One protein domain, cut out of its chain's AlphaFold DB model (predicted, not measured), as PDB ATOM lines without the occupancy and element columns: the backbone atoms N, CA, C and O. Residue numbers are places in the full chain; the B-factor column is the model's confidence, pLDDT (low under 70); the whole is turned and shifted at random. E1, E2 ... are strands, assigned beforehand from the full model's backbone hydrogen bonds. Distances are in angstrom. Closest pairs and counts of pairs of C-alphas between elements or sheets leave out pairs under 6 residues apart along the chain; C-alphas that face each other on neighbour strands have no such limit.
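This is residues 114 to 159 of the 284 residues of an uncharacterized protein of Deltaproteobacteria bacterium (UniProt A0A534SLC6). This domain has little regular structure: one two-stranded hairpin, E1 and E2, makes one end, and a long winding stretch, residues 114 to 142, loops at the other end before returning to it. The printed part has 46 residues, with no named helix and two named strands, E1 then E2, in one antiparallel sheet, order E1 - E2. The class is all strand, though the strands hold only 11 residues. The whole is compact, radius of gyration of the C-alphas 9.8 A, yet elongated, spanning 32 by 19 by 12 A.

Find C-alpha 143 at (221.255, 213.837, 102.804); from there E1, residues 143 to 148, runs 13.2 A. E2, residues 154 to 158, runs 12.8 A to C-alpha 158 at (220.864, 217.674, 104.978).

E1 and E2 form a hairpin with a tight link, their directions 152 degrees apart. Look at N 144 and O 157, 2.9 A apart, within hydrogen-bond range.

The farthest C-alphas, Thr 126 and Ile 159, are 32.5 A apart. The printed part has no cut, and no printed residue is under 70 in pLDDT.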
ATOM      1  N   THR A 114     209.556 202.770  85.376       86.38
ATOM      2  CA  THR A 114     210.306 201.596  85.848       86.38
ATOM      3  C   THR A 114     210.874 201.736  87.265       86.38
ATOM      4  O   THR A 114     211.383 200.751  87.793       86.38
ATOM      5  N   ALA A 115     210.843 202.931  87.868       85.25
ATOM      6  CA  ALA A 115     211.286 203.131  89.244       85.25
ATOM      7  C   ALA A 115     210.205 202.790  90.287       85.25
ATOM      8  O   ALA A 115     210.542 202.705  91.463       85.25
ATOM      9  N   ASN A 116     208.952 202.527  89.897       85.06
ATOM     10  CA  ASN A 116     207.886 202.139  90.829       85.06
ATOM     11  C   ASN A 116     208.288 200.920  91.683       85.06
ATOM     12  O   ASN A 116     208.566 199.835  91.169       85.06
ATOM     13  N   GLY A 117     208.309 201.093  93.007       83.25
ATOM     14  CA  GLY A 117     208.765 200.094  93.978       83.25
ATOM     15  C   GLY A 117     210.286 199.987  94.158       83.25
ATOM     16  O   GLY A 117     210.740 199.141  94.931       83.25
ATOM     17  N   ALA A 118     211.086 200.811  93.478       83.62
ATOM     18  CA  ALA A 118     212.513 200.948  93.752       83.62
ATOM     19  C   ALA A 118     212.748 201.747  95.043       83.62
ATOM     20  O   ALA A 118     211.923 202.556  95.454       83.62
ATOM     21  N   PHE A 119     213.919 201.569  95.659       80.94
ATOM     22  CA  PHE A 119     214.303 202.334  96.852       80.94
ATOM     23  C   PHE A 119     214.409 203.843  96.570       80.94
ATOM     24  O   PHE A 119     214.180 204.648  97.461       80.94
ATOM     25  N   THR A 120     214.667 204.234  95.321       82.06
ATOM     26  CA  THR A 120     214.712 205.638  94.885       82.06
ATOM     27  C   THR A 120     213.345 206.222  94.509       82.06
ATOM     28  O   THR A 120     213.279 207.268  93.870       82.06
ATOM     29  N   SER A 121     212.251 205.525  94.821       85.62
ATOM     30  CA  SER A 121     210.887 205.915  94.466       85.62
ATOM     31  C   SER A 121     209.981 205.865  95.688       85.62
ATOM     32  O   SER A 121     209.995 204.923  96.483       85.62
ATOM     33  N   CYS A 122     209.127 206.877  95.804       93.25
ATOM     34  CA  CYS A 122     208.036 206.892  96.772       93.25
ATOM     35  C   CYS A 122     206.700 206.465  96.157       93.25
ATOM     36  O   CYS A 122     205.644 206.691  96.748       93.25
ATOM     37  N   CYS A 123     206.759 205.791  95.007       94.69
ATOM     38  CA  CYS A 123     205.642 205.146  94.347       94.69
ATOM     39  C   CYS A 123     205.724 203.619  94.492       94.69
ATOM     40  O   CYS A 123     206.790 203.017  94.357       94.69
ATOM     41  N   THR A 124     204.602 202.960  94.780       91.94
ATOM     42  CA  THR A 124     204.529 201.493  94.846       91.94
ATOM     43  C   THR A 124     204.483 200.873  93.446       91.94
ATOM     44  O   THR A 124     204.076 201.507  92.478       91.94
ATOM     45  N   THR A 125     204.743 199.565  93.346       90.62
ATOM     46  CA  THR A 125     204.482 198.759  92.128       90.62
ATOM     47  C   THR A 125     203.005 198.711  91.698       90.62
ATOM     48  O   THR A 125     202.668 198.099  90.687       90.62
ATOM     49  N   THR A 126     202.110 199.330  92.473       89.56
ATOM     50  CA  THR A 126     200.673 199.480  92.211       89.56
ATOM     51  C   THR A 126     200.252 200.945  92.044       89.56
ATOM     52  O   THR A 126     199.059 201.245  92.087       89.56
ATOM     53  N   CYS A 127     201.217 201.851  91.858       91.50
ATOM     54  CA  CYS A 127     201.005 203.270  91.583       91.50
ATOM     55  C   CYS A 127     200.169 203.985  92.651       91.50
ATOM     56  O   CYS A 127     199.285 204.798  92.371       91.50
ATOM     57  N   GLN A 128     200.433 203.632  93.907       93.31
ATOM     58  CA  GLN A 128     199.987 204.335  95.105       93.31
ATOM     59  C   GLN A 128     201.216 204.945  95.784       93.31
ATOM     60  O   GLN A 128     202.313 204.399  95.668       93.31
ATOM     61  N   PHE A 129     201.056 206.041  96.522       94.50
ATOM     62  CA  PHE A 129     202.171 206.572  97.303       94.50
ATOM     63  C   PHE A 129     202.590 205.590  98.405       94.50
ATOM     64  O   PHE A 129     201.751 204.999  99.093       94.50
ATOM     65  N   ASN A 130     203.899 205.460  98.617       92.75
ATOM     66  CA  ASN A 130     204.438 204.881  99.841       92.75
ATOM     67  C   ASN A 130     204.016 205.735 101.048       92.75
ATOM     68  O   ASN A 130     203.900 206.960 100.963       92.75
ATOM     69  N   GLY A 131     203.793 205.087 102.193       92.19
ATOM     70  CA  GLY A 131     203.410 205.786 103.419       92.19
ATOM     71  C   GLY A 131     204.497 206.757 103.890       92.19
ATOM     72  O   GLY A 131     205.689 206.491 103.720       92.19
ATOM     73  N   SER A 132     204.090 207.859 104.522       92.69
ATOM     74  CA  SER A 132     205.029 208.821 105.114       92.69
ATOM     75  C   SER A 132     205.975 208.131 106.110       92.69
ATOM     76  O   SER A 132     205.526 207.316 106.921       92.69
ATOM     77  N   GLY A 133     207.276 208.415 106.030       84.38
ATOM     78  CA  GLY A 133     208.315 207.753 106.830       84.38
ATOM     79  C   GLY A 133     208.806 206.404 106.279       84.38
ATOM     80  O   GLY A 133     209.626 205.752 106.925       84.38
ATOM     81  N   THR A 134     208.337 205.961 105.106       90.06
ATOM     82  CA  THR A 134     208.929 204.804 104.403       90.06
ATOM     83  C   THR A 134     210.334 205.174 103.931       90.06
ATOM     84  O   THR A 134     210.492 206.202 103.285       90.06
ATOM     85  N   SER A 135     211.343 204.355 104.230       87.75
ATOM     86  CA  SER A 135     212.732 204.589 103.805       87.75
ATOM     87  C   SER A 135     212.880 204.590 102.282       87.75
ATOM     88  O   SER A 135     212.369 203.671 101.634       87.75
ATOM     89  N   CYS A 136     213.634 205.547 101.748       84.56
ATOM     90  CA  CYS A 136     213.971 205.665 100.331       84.56
ATOM     91  C   CYS A 136     215.418 206.186 100.156       84.56
ATOM     92  O   CYS A 136     216.186 206.163 101.113       84.56
ATOM     93  N   ASP A 137     215.802 206.596  98.946       85.00
ATOM     94  CA  ASP A 137     217.084 207.239  98.600       85.00
ATOM     95  C   ASP A 137     216.820 208.280  97.499       85.00
ATOM     96  O   ASP A 137     216.367 207.928  96.410       85.00
ATOM     97  N   ASP A 138     217.041 209.567  97.769       76.44
ATOM     98  CA  ASP A 138     216.788 210.645  96.798       76.44
ATOM     99  C   ASP A 138     217.943 210.822  95.783       76.44
ATOM    100  O   ASP A 138     217.885 211.674  94.891       76.44
ATOM    101  N   GLY A 139     218.994 210.000  95.890       75.31
ATOM    102  CA  GLY A 139     220.210 210.054  95.085       75.31
ATOM    103  C   GLY A 139     221.195 211.150  95.508       75.31
ATOM    104  O   GLY A 139     222.242 211.311  94.871       75.31
ATOM    105  N   ASN A 140     220.901 211.916  96.560       73.00
ATOM    106  CA  ASN A 140     221.745 212.994  97.054       73.00
ATOM    107  C   ASN A 140     222.606 212.504  98.226       73.00
ATOM    108  O   ASN A 140     222.220 212.567  99.383       73.00
ATOM    109  N   GLY A 141     223.864 212.138  97.958       76.81
ATOM    110  CA  GLY A 141     224.835 211.747  98.999       76.81
ATOM    111  C   GLY A 141     225.211 212.835 100.030       76.81
ATOM    112  O   GLY A 141     226.186 212.665 100.761       76.81
ATOM    113  N   CYS A 142     224.490 213.962 100.063       75.69
ATOM    114  CA  CYS A 142     224.541 214.989 101.102       75.69
ATOM    115  C   CYS A 142     223.271 215.047 101.976       75.69
ATOM    116  O   CYS A 142     223.133 215.993 102.759       75.69
ATOM    117  N   THR A 143     222.362 214.080 101.869       75.12
ATOM    118  CA  THR A 143     221.255 213.837 102.804       75.12
ATOM    119  C   THR A 143     221.427 212.485 103.508       75.12
ATOM    120  O   THR A 143     222.064 211.578 102.981       75.12
ATOM    121  N   ASP A 144     220.937 212.408 104.746       78.19
ATOM    122  CA  ASP A 144     220.847 211.198 105.576       78.19
ATOM    123  C   ASP A 144     219.374 210.982 105.994       78.19
ATOM    124  O   ASP A 144     218.596 211.938 106.073       78.19
ATOM    125  N   ASP A 145     219.012 209.744 106.350       81.00
ATOM    126  CA  ASP A 145     217.661 209.344 106.789       81.00
ATOM    127  C   ASP A 145     216.545 209.691 105.772       81.00
ATOM    128  O   ASP A 145     215.467 210.166 106.144       81.00
ATOM    129  N   ASP A 146     216.792 209.451 104.478       87.25
ATOM    130  CA  ASP A 146     215.826 209.734 103.411       87.25
ATOM    131  C   ASP A 146     214.540 208.905 103.561       87.25
ATOM    132  O   ASP A 146     214.541 207.669 103.664       87.25
ATOM    133  N   THR A 147     213.405 209.602 103.584       91.06
ATOM    134  CA  THR A 147     212.084 208.995 103.740       91.06
ATOM    135  C   THR A 147     211.049 209.627 102.822       91.06
ATOM    136  O   THR A 147     211.131 210.793 102.445       91.06
ATOM    137  N   CYS A 148     210.042 208.837 102.463       92.25
ATOM    138  CA  CYS A 148     208.901 209.311 101.706       92.25
ATOM    139  C   CYS A 148     208.074 210.283 102.542       92.25
ATOM    140  O   CYS A 148     207.722 209.990 103.685       92.25
ATOM    141  N   ASP A 149     207.692 211.409 101.948       91.62
ATOM    142  CA  ASP A 149     206.823 212.398 102.585       91.62
ATOM    143  C   ASP A 149     205.344 211.951 102.638       91.62
ATOM    144  O   ASP A 149     204.585 212.394 103.502       91.62
ATOM    145  N   GLY A 150     204.954 211.018 101.762       87.44
ATOM    146  CA  GLY A 150     203.579 210.549 101.555       87.44
ATOM    147  C   GLY A 150     202.844 211.231 100.391       87.44
ATOM    148  O   GLY A 150     201.662 210.960 100.189       87.44
ATOM    149  N   SER A 151     203.527 212.098  99.634       87.12
ATOM    150  CA  SER A 151     203.054 212.746  98.398       87.12
ATOM    151  C   SER A 151     203.898 212.407  97.158       87.12
ATOM    152  O   SER A 151     203.658 212.939  96.075       87.12
ATOM    153  N   GLY A 152     204.854 211.484  97.307       85.38
ATOM    154  CA  GLY A 152     205.698 210.959  96.230       85.38
ATOM    155  C   GLY A 152     207.125 211.502  96.225       85.38
ATOM    156  O   GLY A 152     207.927 211.053  95.412       85.38
ATOM    157  N   ALA A 153     207.480 212.411  97.137       88.88
ATOM    158  CA  ALA A 153     208.850 212.888  97.271       88.88
ATOM    159  C   ALA A 153     209.634 212.015  98.261       88.88
ATOM    160  O   ALA A 153     209.189 211.785  99.388       88.88
ATOM    161  N   CYS A 154     210.823 211.572  97.850       84.19
ATOM    162  CA  CYS A 154     211.844 211.103  98.778       84.19
ATOM    163  C   CYS A 154     212.609 212.317  99.313       84.19
ATOM    164  O   CYS A 154     213.050 213.151  98.521       84.19
ATOM    165  N   VAL A 155     212.712 212.455 100.637       86.56
ATOM    166  CA  VAL A 155     213.353 213.604 101.291       86.56
ATOM    167  C   VAL A 155     214.164 213.169 102.510       86.56
ATOM    168  O   VAL A 155     213.646 212.485 103.393       86.56
ATOM    169  N   GLY A 156     215.420 213.604 102.588       84.44
ATOM    170  CA  GLY A 156     216.283 213.388 103.750       84.44
ATOM    171  C   GLY A 156     216.698 214.655 104.488       84.44
ATOM    172  O   GLY A 156     216.344 215.789 104.150       84.44
ATOM    173  N   THR A 157     217.488 214.446 105.536       80.94
ATOM    174  CA  THR A 157     218.050 215.495 106.388       80.94
ATOM    175  C   THR A 157     219.424 215.905 105.870       80.94
ATOM    176  O   THR A 157     220.328 215.082 105.774       80.94
ATOM    177  N   ALA A 158     219.608 217.187 105.549       78.50
ATOM    178  CA  ALA A 158     220.864 217.674 104.978       78.50
ATOM    179  C   ALA A 158     222.058 217.523 105.942       78.50
ATOM    180  O   ALA A 158     222.038 218.016 107.075       78.50
ATOM    181  N   ILE A 159     223.140 216.914 105.454       75.56
ATOM    182  CA  ILE A 159     224.383 216.698 106.195       75.56
ATOM    183  C   ILE A 159     225.164 218.016 106.281       75.56
ATOM    184  O   ILE A 159     225.560 218.611 105.273       75.56
TER     185      ILE A 159